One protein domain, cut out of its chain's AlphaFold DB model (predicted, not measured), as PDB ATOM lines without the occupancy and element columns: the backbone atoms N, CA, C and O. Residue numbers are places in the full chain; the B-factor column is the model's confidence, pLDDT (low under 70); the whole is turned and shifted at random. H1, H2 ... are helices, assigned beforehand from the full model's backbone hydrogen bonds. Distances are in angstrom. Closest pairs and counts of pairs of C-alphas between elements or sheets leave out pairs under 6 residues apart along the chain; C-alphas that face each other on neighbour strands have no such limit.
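AT A GLANCE: This is residues 71 to 143 of the 263 residues of an uncharacterized protein of marine sediment metagenome (UniProt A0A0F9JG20). Look for two pairs of side-by-side helices set crosswise: H1 and H2 make a helical hairpin, H3 and H5 make a second antiparallel pair, and H2 crosses H5 at about a right angle. The short helix H4 is part of the connection from H3 back to H5, near the first residue of H5, and residues 97 to 106 lead from the one pair to the other. The printed part has 73 residues with five named helices, in the order H1, H2, H3, H4, H5, and no named strand; its class is all helix. The whole is compact, with a radius of gyration of the C-alphas of 11.7 A, and its C-alphas span 32 by 23 by 19 A.

HOW THE PARTS SIT: Begin with H1, residues 71 to 79, and H2, residues 83 to 96: this hairpin touches at a shallow tilt of 17 degrees, opposite ways, with the C-alphas of Ile 74 and Val 86 closest at 5.5 A. Go on to H5, residues 126 to 141, which touches H2 about perpendicular, at 80 degrees; look at residues 85 to 89 of H2 and 132 to 139 of H5 alone, where the closest C-alphas, those of Leu 89 and Leu 136, are 6.9 A apart. H3, residues 107 to 115, touches H5 at a shallow tilt of 13 degrees, opposite ways, and its closest C-alphas there are those of Lys 107 and Val 140, 5.8 A apart. The helix packing is only just mostly aligned, with 2 of these 3 pairs at a shallow tilt. H4, residues 119 to 122, is close to H5 but not clearly touching, the C-alphas of Pro 119 and Pro 126 being closest at 5.7 A. H1 and H3 are apart. In H1, H3 and H5 every O i to N i+4 pair is within hydrogen-bond range, in H2 9 of 10 are, and H4 is too short for such a pair.

IN THESE COORDINATES: Find C-alpha 71 at (-3.829, -55.037, 89.022), where H1 begins its 12.3 A to C-alpha 79. H2 runs 19.9 A from C-alpha 83 at (-7.607, -42.504, 93.741) to C-alpha 96. H3 covers 12.5 A from C-alpha 107 to C-alpha 115, and H4 covers 5.8 A. H5, the longest helix, runs 22.2 A from C-alpha 126 to C-alpha 141 at (-19.059, -54.335, 87.580).

THE WHOLE: The two C-alphas farthest apart are those of Ser 79 and Ala 120, at 32.5 A. The printed part has no cut. The links H1 to H2, H3 to H4 and H4 to H5 are tight, and H2 to H3, with 10 residues, is short. The mean pLDDT of the printed part is 91.1, and one residue, Asn 143, is under 70.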
ATOM      1  N   SER A  71      -4.873 -56.005  89.400       92.38
ATOM      2  CA  SER A  71      -3.829 -55.037  89.022       92.38
ATOM      3  C   SER A  71      -4.266 -54.196  87.826       92.38
ATOM      4  O   SER A  71      -4.289 -52.972  87.941       92.38
ATOM      5  N   ASP A  72      -4.774 -54.821  86.758       90.75
ATOM      6  CA  ASP A  72      -5.279 -54.098  85.578       90.75
ATOM      7  C   ASP A  72      -6.392 -53.112  85.958       90.75
ATOM      8  O   ASP A  72      -6.493 -51.989  85.452       90.75
ATOM      9  N   LEU A  73      -7.259 -53.531  86.884       91.31
ATOM     10  CA  LEU A  73      -8.368 -52.717  87.365       91.31
ATOM     11  C   LEU A  73      -7.886 -51.531  88.215       91.31
ATOM     12  O   LEU A  73      -8.465 -50.441  88.131       91.31
ATOM     13  N   ILE A  74      -6.835 -51.729  89.012       94.25
ATOM     14  CA  ILE A  74      -6.173 -50.677  89.788       94.25
ATOM     15  C   ILE A  74      -5.496 -49.672  88.854       94.25
ATOM     16  O   ILE A  74      -5.725 -48.473  89.013       94.25
ATOM     17  N   ASP A  75      -4.748 -50.139  87.858       93.12
ATOM     18  CA  ASP A  75      -4.028 -49.281  86.914       93.12
ATOM     19  C   ASP A  75      -4.998 -48.453  86.072       93.12
ATOM     20  O   ASP A  75      -4.835 -47.239  85.916       93.12
ATOM     21  N   LYS A  76      -6.104 -49.067  85.638       90.00
ATOM     22  CA  LYS A  76      -7.198 -48.362  84.961       90.00
ATOM     23  C   LYS A  76      -7.871 -47.318  85.853       90.00
ATOM     24  O   LYS A  76      -8.257 -46.252  85.379       90.00
ATOM     25  N   ALA A  77      -8.062 -47.598  87.141       92.25
ATOM     26  CA  ALA A  77      -8.620 -46.611  88.064       92.25
ATOM     27  C   ALA A  77      -7.626 -45.470  88.350       92.25
ATOM     28  O   ALA A  77      -8.050 -44.321  88.501       92.25
ATOM     29  N   CYS A  78      -6.327 -45.778  88.375       93.25
ATOM     30  CA  CYS A  78      -5.244 -44.816  88.547       93.25
ATOM     31  C   CYS A  78      -5.151 -43.858  87.352       93.25
ATOM     32  O   CYS A  78      -5.168 -42.644  87.546       93.25
ATOM     33  N   SER A  79      -5.166 -44.378  86.121       89.38
ATOM     34  CA  SER A  79      -5.147 -43.554  84.902       89.38
ATOM     35  C   SER A  79      -6.385 -42.662  84.757       89.38
ATOM     36  O   SER A  79      -6.318 -41.593  84.159       89.38
ATOM     37  N   GLN A  80      -7.511 -43.049  85.364       88.94
ATOM     38  CA  GLN A  80      -8.735 -42.242  85.430       88.94
ATOM     39  C   GLN A  80      -8.760 -41.225  86.588       88.94
ATOM     40  O   GLN A  80      -9.793 -40.589  86.804       88.94
ATOM     41  N   GLY A  81      -7.690 -41.111  87.384       92.06
ATOM     42  CA  GLY A  81      -7.622 -40.206  88.540       92.06
ATOM     43  C   GLY A  81      -8.543 -40.596  89.707       92.06
ATOM     44  O   GLY A  81      -8.818 -39.790  90.595       92.06
ATOM     45  N   LYS A  82      -9.050 -41.836  89.741       93.12
ATOM     46  CA  LYS A  82     -10.010 -42.315  90.752       93.12
ATOM     47  C   LYS A  82      -9.300 -42.896  91.976       93.12
ATOM     48  O   LYS A  82      -9.552 -44.035  92.378       93.12
ATOM     49  N   ASN A  83      -8.459 -42.086  92.618       93.50
ATOM     50  CA  ASN A  83      -7.607 -42.504  93.741       93.50
ATOM     51  C   ASN A  83      -8.397 -43.133  94.904       93.50
ATOM     52  O   ASN A  83      -7.969 -44.121  95.497       93.50
ATOM     53  N   GLY A  84      -9.608 -42.637  95.181       93.81
ATOM     54  CA  GLY A  84     -10.473 -43.206  96.221       93.81
ATOM     55  C   GLY A  84     -10.943 -44.642  95.940       93.81
ATOM     56  O   GLY A  84     -11.192 -45.395  96.878       93.81
ATOM     57  N   ILE A  85     -11.065 -45.043  94.670       94.38
ATOM     58  CA  ILE A  85     -11.392 -46.427  94.287       94.38
ATOM     59  C   ILE A  85     -10.135 -47.297  94.350       94.38
ATOM     60  O   ILE A  85     -10.209 -48.406  94.874       94.38
ATOM     61  N   VAL A  86      -8.983 -46.778  93.911       96.06
ATOM     62  CA  VAL A  86      -7.684 -47.468  94.007       96.06
ATOM     63  C   VAL A  86      -7.383 -47.884  95.448       96.06
ATOM     64  O   VAL A  86      -7.105 -49.058  95.703       96.06
ATOM     65  N   SER A  87      -7.525 -46.967  96.409       96.56
ATOM     66  CA  SER A  87      -7.301 -47.272  97.831       96.56
ATOM     67  C   SER A  87      -8.229 -48.376  98.346       96.56
ATOM     68  O   SER A  87      -7.783 -49.260  99.076       96.56
ATOM     69  N   LYS A  88      -9.500 -48.378  97.923       96.06
ATOM     70  CA  LYS A  88     -10.481 -49.406  98.307       96.06
ATOM     71  C   LYS A  88     -10.176 -50.765  97.679       96.06
ATOM     72  O   LYS A  88     -10.338 -51.782  98.341       96.06
ATOM     73  N   LEU A  89      -9.727 -50.798  96.424       95.88
ATOM     74  CA  LEU A  89      -9.347 -52.039  95.739       95.88
ATOM     75  C   LEU A  89      -8.107 -52.668  96.371       95.88
ATOM     76  O   LEU A  89      -8.097 -53.864  96.645       95.88
ATOM     77  N   ARG A  90      -7.093 -51.851  96.681       96.50
ATOM     78  CA  ARG A  90      -5.904 -52.300  97.421       96.50
ATOM     79  C   ARG A  90      -6.255 -52.757  98.834       96.50
ATOM     80  O   ARG A  90      -5.678 -53.719  99.327       96.50
ATOM     81  N   TRP A  91      -7.187 -52.078  99.503       97.00
ATOM     82  CA  TRP A  91      -7.720 -52.523 100.794       97.00
ATOM     83  C   TRP A  91      -8.380 -53.904 100.677       97.00
ATOM     84  O   TRP A  91      -8.022 -54.806 101.428       97.00
ATOM     85  N   LEU A  92      -9.248 -54.103  99.679       96.38
ATOM     86  CA  LEU A  92      -9.918 -55.382  99.445       96.38
ATOM     87  C   LEU A  92      -8.911 -56.512  99.212       96.38
ATOM     88  O   LEU A  92      -8.991 -57.535  99.883       96.38
ATOM     89  N   CYS A  93      -7.941 -56.313  98.315       96.00
ATOM     90  CA  CYS A  93      -6.945 -57.340  98.003       96.00
ATOM     91  C   CYS A  93      -6.128 -57.732  99.244       96.00
ATOM     92  O   CYS A  93      -5.926 -58.917  99.494       96.00
ATOM     93  N   ARG A  94      -5.738 -56.752 100.076       96.25
ATOM     94  CA  ARG A  94      -5.010 -57.004 101.331       96.25
ATOM     95  C   ARG A  94      -5.825 -57.828 102.327       96.25
ATOM     96  O   ARG A  94      -5.304 -58.790 102.877       96.25
ATOM     97  N   HIS A  95      -7.091 -57.477 102.551       95.62
ATOM     98  CA  HIS A  95      -7.918 -58.152 103.558       95.62
ATOM     99  C   HIS A  95      -8.512 -59.481 103.089       95.62
ATOM    100  O   HIS A  95      -8.816 -60.337 103.916       95.62
ATOM    101  N   ALA A  96      -8.661 -59.669 101.780       92.31
ATOM    102  CA  ALA A  96      -9.098 -60.931 101.200       92.31
ATOM    103  C   ALA A  96      -7.936 -61.909 100.934       92.31
ATOM    104  O   ALA A  96      -8.185 -63.050 100.550       92.31
ATOM    105  N   GLY A  97      -6.681 -61.478 101.122       93.44
ATOM    106  CA  GLY A  97      -5.496 -62.282 100.811       93.44
ATOM    107  C   GLY A  97      -5.329 -62.542  99.312       93.44
ATOM    108  O   GLY A  97      -4.817 -63.584  98.914       93.44
ATOM    109  N   TRP A  98      -5.807 -61.630  98.464       93.88
ATOM    110  CA  TRP A  98      -5.732 -61.772  97.013       93.88
ATOM    111  C   TRP A  98      -4.473 -61.101  96.475       93.88
ATOM    112  O   TRP A  98      -4.263 -59.905  96.685       93.88
ATOM    113  N   ALA A  99      -3.673 -61.854  95.721       94.38
ATOM    114  CA  ALA A  99      -2.602 -61.289  94.912       94.38
ATOM    115  C   ALA A  99      -3.224 -60.558  93.705       94.38
ATOM    116  O   ALA A  99      -3.872 -61.215  92.885       94.38
ATOM    117  N   PRO A 100      -3.079 -59.225  93.584       91.12
ATOM    118  CA  PRO A 100      -3.813 -58.442  92.590       91.12
ATOM    119  C   PRO A 100      -3.465 -58.813  91.143       91.12
ATOM    120  O   PRO A 100      -4.336 -58.739  90.282       91.12
ATOM    121  N   GLU A 101      -2.232 -59.259  90.904       90.88
ATOM    122  CA  GLU A 101      -1.708 -59.678  89.595       90.88
ATOM    123  C   GLU A 101      -2.244 -61.044  89.144       90.88
ATOM    124  O   GLU A 101      -2.381 -61.303  87.955       90.88
ATOM    125  N   LEU A 102      -2.564 -61.932  90.092       86.06
ATOM    126  CA  LEU A 102      -2.990 -63.308  89.796       86.06
ATOM    127  C   LEU A 102      -4.507 -63.479  89.896       86.06
ATOM    128  O   LEU A 102      -5.098 -64.340  89.241       86.06
ATOM    129  N   LYS A 103      -5.158 -62.688  90.754       87.00
ATOM    130  CA  LYS A 103      -6.586 -62.823  91.013       87.00
ATOM    131  C   LYS A 103      -7.386 -62.174  89.887       87.00
ATOM    132  O   LYS A 103      -7.340 -60.962  89.679       87.00
ATOM    133  N   GLN A 104      -8.185 -62.990  89.207       86.00
ATOM    134  CA  GLN A 104      -9.153 -62.518  88.222       86.00
ATOM    135  C   GLN A 104     -10.307 -61.767  88.894       86.00
ATOM    136  O   GLN A 104     -10.770 -62.130  89.981       86.00
ATOM    137  N   VAL A 105     -10.790 -60.721  88.228       86.38
ATOM    138  CA  VAL A 105     -11.863 -59.867  88.731       86.38
ATOM    139  C   VAL A 105     -13.219 -60.561  88.583       86.38
ATOM    140  O   VAL A 105     -13.744 -60.731  87.482       86.38
ATOM    141  N   CYS A 106     -13.843 -60.879  89.715       81.81
ATOM    142  CA  CYS A 106     -15.188 -61.441  89.771       81.81
ATOM    143  C   CYS A 106     -16.067 -60.626  90.723       81.81
ATOM    144  O   CYS A 106     -15.753 -60.441  91.898       81.81
ATOM    145  N   LYS A 107     -17.206 -60.136  90.223       83.94
ATOM    146  CA  LYS A 107     -18.185 -59.401  91.035       83.94
ATOM    147  C   LYS A 107     -18.740 -60.248  92.180       83.94
ATOM    148  O   LYS A 107     -18.985 -59.700  93.253       83.94
ATOM    149  N   GLN A 108     -18.945 -61.543  91.942       75.44
ATOM    150  CA  GLN A 108     -19.495 -62.447  92.946       75.44
ATOM    151  C   GLN A 108     -18.503 -62.667  94.090       75.44
ATOM    152  O   GLN A 108     -18.899 -62.519  95.235       75.44
ATOM    153  N   ASP A 109     -17.212 -62.843  93.800       81.88
ATOM    154  CA  ASP A 109     -16.171 -62.986  94.830       81.88
ATOM    155  C   ASP A 109     -16.142 -61.792  95.795       81.88
ATOM    156  O   ASP A 109     -15.962 -61.958  97.001       81.88
ATOM    157  N   VAL A 110     -16.358 -60.572  95.287       90.31
ATOM    158  CA  VAL A 110     -16.486 -59.382  96.140       90.31
ATOM    159  C   VAL A 110     -17.734 -59.477  97.015       90.31
ATOM    160  O   VAL A 110     -17.664 -59.207  98.208       90.31
ATOM    161  N   ILE A 111     -18.880 -59.851  96.443       82.69
ATOM    162  CA  ILE A 111     -20.131 -60.017  97.197       82.69
ATOM    163  C   ILE A 111     -19.950 -61.056  98.309       82.69
ATOM    164  O   ILE A 111     -20.253 -60.748  99.460       82.69
ATOM    165  N   ASP A 112     -19.383 -62.213  97.980       78.44
ATOM    166  CA  ASP A 112     -19.163 -63.324  98.904       78.44
ATOM    167  C   ASP A 112     -18.176 -62.947 100.013       78.44
ATOM    168  O   ASP A 112     -18.414 -63.262 101.180       78.44
ATOM    169  N   PHE A 113     -17.110 -62.203  99.688       93.12
ATOM    170  CA  PHE A 113     -16.194 -61.647 100.687       93.12
ATOM    171  C   PHE A 113     -16.935 -60.760 101.694       93.12
ATOM    172  O   PHE A 113     -16.745 -60.904 102.901       93.12
ATOM    173  N   PHE A 114     -17.800 -59.862 101.216       94.50
ATOM    174  CA  PHE A 114     -18.548 -58.958 102.091       94.50
ATOM    175  C   PHE A 114     -19.667 -59.661 102.874       94.50
ATOM    176  O   PHE A 114     -19.975 -59.223 103.980       94.50
ATOM    177  N   ASP A 115     -20.270 -60.718 102.325       87.19
ATOM    178  CA  ASP A 115     -21.311 -61.510 102.998       87.19
ATOM    179  C   ASP A 115     -20.731 -62.479 104.041       87.19
ATOM    180  O   ASP A 115     -21.401 -62.798 105.022       87.19
ATOM    181  N   SER A 116     -19.478 -62.905 103.866       89.25
ATOM    182  CA  SER A 116     -18.783 -63.810 104.795       89.25
ATOM    183  C   SER A 116     -18.097 -63.094 105.964       89.25
ATOM    184  O   SER A 116     -17.572 -63.759 106.854       89.25
ATOM    185  N   ASN A 117     -18.056 -61.757 105.968       95.00
ATOM    186  CA  ASN A 117     -17.362 -60.974 106.989       95.00
ATOM    187  C   ASN A 117     -18.263 -59.908 107.619       95.00
ATOM    188  O   ASN A 117     -19.086 -59.279 106.955       95.00
ATOM    189  N   GLU A 118     -18.042 -59.662 108.907       93.31
ATOM    190  CA  GLU A 118     -18.706 -58.598 109.652       93.31
ATOM    191  C   GLU A 118     -17.882 -57.299 109.641       93.31
ATOM    192  O   GLU A 118     -16.650 -57.351 109.644       93.31
ATOM    193  N   PRO A 119     -18.532 -56.120 109.681       93.81
ATOM    194  CA  PRO A 119     -17.848 -54.825 109.646       93.81
ATOM    195  C   PRO A 119     -16.855 -54.630 110.802       93.81
ATOM    196  O   PRO A 119     -15.794 -54.038 110.604       93.81
ATOM    197  N   ALA A 120     -17.163 -55.188 111.978       93.25
ATOM    198  CA  ALA A 120     -16.315 -55.114 113.167       93.25
ATOM    199  C   ALA A 120     -14.948 -55.787 112.973       93.25
ATOM    200  O   ALA A 120     -13.969 -55.341 113.554       93.25
ATOM    201  N   ARG A 121     -14.846 -56.806 112.105       94.44
ATOM    202  CA  ARG A 121     -13.576 -57.494 111.807       94.44
ATOM    203  C   ARG A 121     -12.523 -56.564 111.197       94.44
ATOM    204  O   ARG A 121     -11.336 -56.868 111.239       94.44
ATOM    205  N   PHE A 122     -12.966 -55.475 110.582       94.00
ATOM    206  CA  PHE A 122     -12.106 -54.528 109.887       94.00
ATOM    207  C   PHE A 122     -12.066 -53.155 110.562       94.00
ATOM    208  O   PHE A 122     -11.635 -52.196 109.923       94.00
ATOM    209  N   ASP A 123     -12.575 -53.042 111.793       94.81
ATOM    210  CA  ASP A 123     -12.706 -51.777 112.526       94.81
ATOM    211  C   ASP A 123     -13.495 -50.703 111.753       94.81
ATOM    212  O   ASP A 123     -13.248 -49.499 111.852       94.81
ATOM    213  N   LEU A 124     -14.473 -51.134 110.948       94.06
ATOM    214  CA  LEU A 124     -15.330 -50.245 110.172       94.06
ATOM    215  C   LEU A 124     -16.717 -50.142 110.799       94.06
ATOM    216  O   LEU A 124     -17.304 -51.124 111.250       94.06
ATOM    217  N   SER A 125     -17.305 -48.947 110.736       96.06
ATOM    218  CA  SER A 125     -18.729 -48.793 111.025       96.06
ATOM    219  C   SER A 125     -19.575 -49.506 109.953       96.06
ATOM    220  O   SER A 125     -19.158 -49.590 108.788       96.06
ATOM    221  N   PRO A 126     -20.801 -49.962 110.278       94.00
ATOM    222  CA  PRO A 126     -21.688 -50.599 109.300       94.00
ATOM    223  C   PRO A 126     -21.954 -49.736 108.053       94.00
ATOM    224  O   PRO A 126     -22.023 -50.250 106.937       94.00
ATOM    225  N   GLY A 127     -22.048 -48.411 108.222       93.88
ATOM    226  CA  GLY A 127     -22.242 -47.467 107.116       93.88
ATOM    227  C   GLY A 127     -21.023 -47.365 106.193       93.88
ATOM    228  O   GLY A 127     -21.162 -47.420 104.965       93.88
ATOM    229  N   SER A 128     -19.818 -47.286 106.765       92.81
ATOM    230  CA  SER A 128     -18.571 -47.301 105.991       92.81
ATOM    231  C   SER A 128     -18.402 -48.626 105.247       92.81
ATOM    232  O   SER A 128     -18.077 -48.626 104.060       92.81
ATOM    233  N   TYR A 129     -18.723 -49.749 105.891       94.75
ATOM    234  CA  TYR A 129     -18.659 -51.078 105.283       94.75
ATOM    235  C   TYR A 129     -19.609 -51.226 104.082       94.75
ATOM    236  O   TYR A 129     -19.192 -51.651 103.002       94.75
ATOM    237  N   ALA A 130     -20.861 -50.772 104.209       93.19
ATOM    238  CA  ALA A 130     -21.819 -50.748 103.099       93.19
ATOM    239  C   ALA A 130     -21.352 -49.846 101.936       93.19
ATOM    240  O   ALA A 130     -21.540 -50.169 100.755       93.19
ATOM    241  N   THR A 131     -20.691 -48.730 102.258       95.69
ATOM    242  CA  THR A 131     -20.101 -47.819 101.266       95.69
ATOM    243  C   THR A 131     -18.936 -48.475 100.523       95.69
ATOM    244  O   THR A 131     -18.836 -48.351  99.301       95.69
ATOM    245  N   TYR A 132     -18.075 -49.211 101.228       95.50
ATOM    246  CA  TYR A 132     -17.000 -49.994 100.616       95.50
ATOM    247  C   TYR A 132     -17.564 -51.070  99.688       95.50
ATOM    248  O   TYR A 132     -17.190 -51.110  98.515       95.50
ATOM    249  N   ARG A 133     -18.524 -51.866 100.176       95.12
ATOM    250  CA  ARG A 133     -19.187 -52.920  99.399       95.12
ATOM    251  C   ARG A 133     -19.772 -52.376  98.099       95.12
ATOM    252  O   ARG A 133     -19.449 -52.864  97.020       95.12
ATOM    253  N   SER A 134     -20.611 -51.345  98.182       94.31
ATOM    254  CA  SER A 134     -21.273 -50.773  97.001       94.31
ATOM    255  C   SER A 134     -20.283 -50.157  96.007       94.31
ATOM    256  O   SER A 134     -20.413 -50.380  94.802       94.31
ATOM    257  N   ALA A 135     -19.262 -49.440  96.490       94.56
ATOM    258  CA  ALA A 135     -18.228 -48.855  95.640       94.56
ATOM    259  C   ALA A 135     -17.405 -49.928  94.910       94.56
ATOM    260  O   ALA A 135     -17.174 -49.796  93.707       94.56
ATOM    261  N   LEU A 136     -17.001 -50.994  95.606       94.50
ATOM    262  CA  LEU A 136     -16.188 -52.075  95.044       94.50
ATOM    263  C   LEU A 136     -16.980 -52.952  94.074       94.50
ATOM    264  O   LEU A 136     -16.512 -53.209  92.968       94.50
ATOM    265  N   VAL A 137     -18.213 -53.328  94.426       92.06
ATOM    266  CA  VAL A 137     -19.111 -54.076  93.530       92.06
ATOM    267  C   VAL A 137     -19.398 -53.279  92.255       92.06
ATOM    268  O   VAL A 137     -19.433 -53.849  91.163       92.06
ATOM    269  N   ARG A 138     -19.569 -51.954  92.368       89.94
ATOM    270  CA  ARG A 138     -19.729 -51.076  91.203       89.94
ATOM    271  C   ARG A 138     -18.445 -50.995  90.382       89.94
ATOM    272  O   ARG A 138     -18.527 -51.135  89.169       89.94
ATOM    273  N   ALA A 139     -17.288 -50.782  91.010       90.94
ATOM    274  CA  ALA A 139     -16.003 -50.672  90.318       90.94
ATOM    275  C   ALA A 139     -15.672 -51.941  89.518       90.94
ATOM    276  O   ALA A 139     -15.318 -51.852  88.346       90.94
ATOM    277  N   VAL A 140     -15.875 -53.111  90.122       88.00
ATOM    278  CA  VAL A 140     -15.706 -54.408  89.459       88.00
ATOM    279  C   VAL A 140     -16.734 -54.605  88.341       88.00
ATOM    280  O   VAL A 140     -16.384 -55.014  87.237       88.00
ATOM    281  N   GLY A 141     -17.994 -54.232  88.579       80.06
ATOM    282  CA  GLY A 141     -19.059 -54.335  87.580       80.06
ATOM    283  C   GLY A 141     -18.907 -53.412  86.363       80.06
ATOM    284  O   GLY A 141     -19.559 -53.661  85.357       80.06
ATOM    285  N   LEU A 142     -18.071 -52.368  86.422       72.12
ATOM    286  CA  LEU A 142     -17.802 -51.477  85.280       72.12
ATOM    287  C   LEU A 142     -16.884 -52.105  84.224       72.12
ATOM    288  O   LEU A 142     -16.903 -51.662  83.080       72.12
ATOM    289  N   ASN A 143     -16.068 -53.088  84.611       64.12
ATOM    290  CA  ASN A 143     -15.145 -53.783  83.708       64.12
ATOM    291  C   ASN A 143     -15.652 -55.158  83.282       64.12
ATOM    292  O   ASN A 143     -15.087 -55.758  82.373       64.12
TER     293      ASN A 143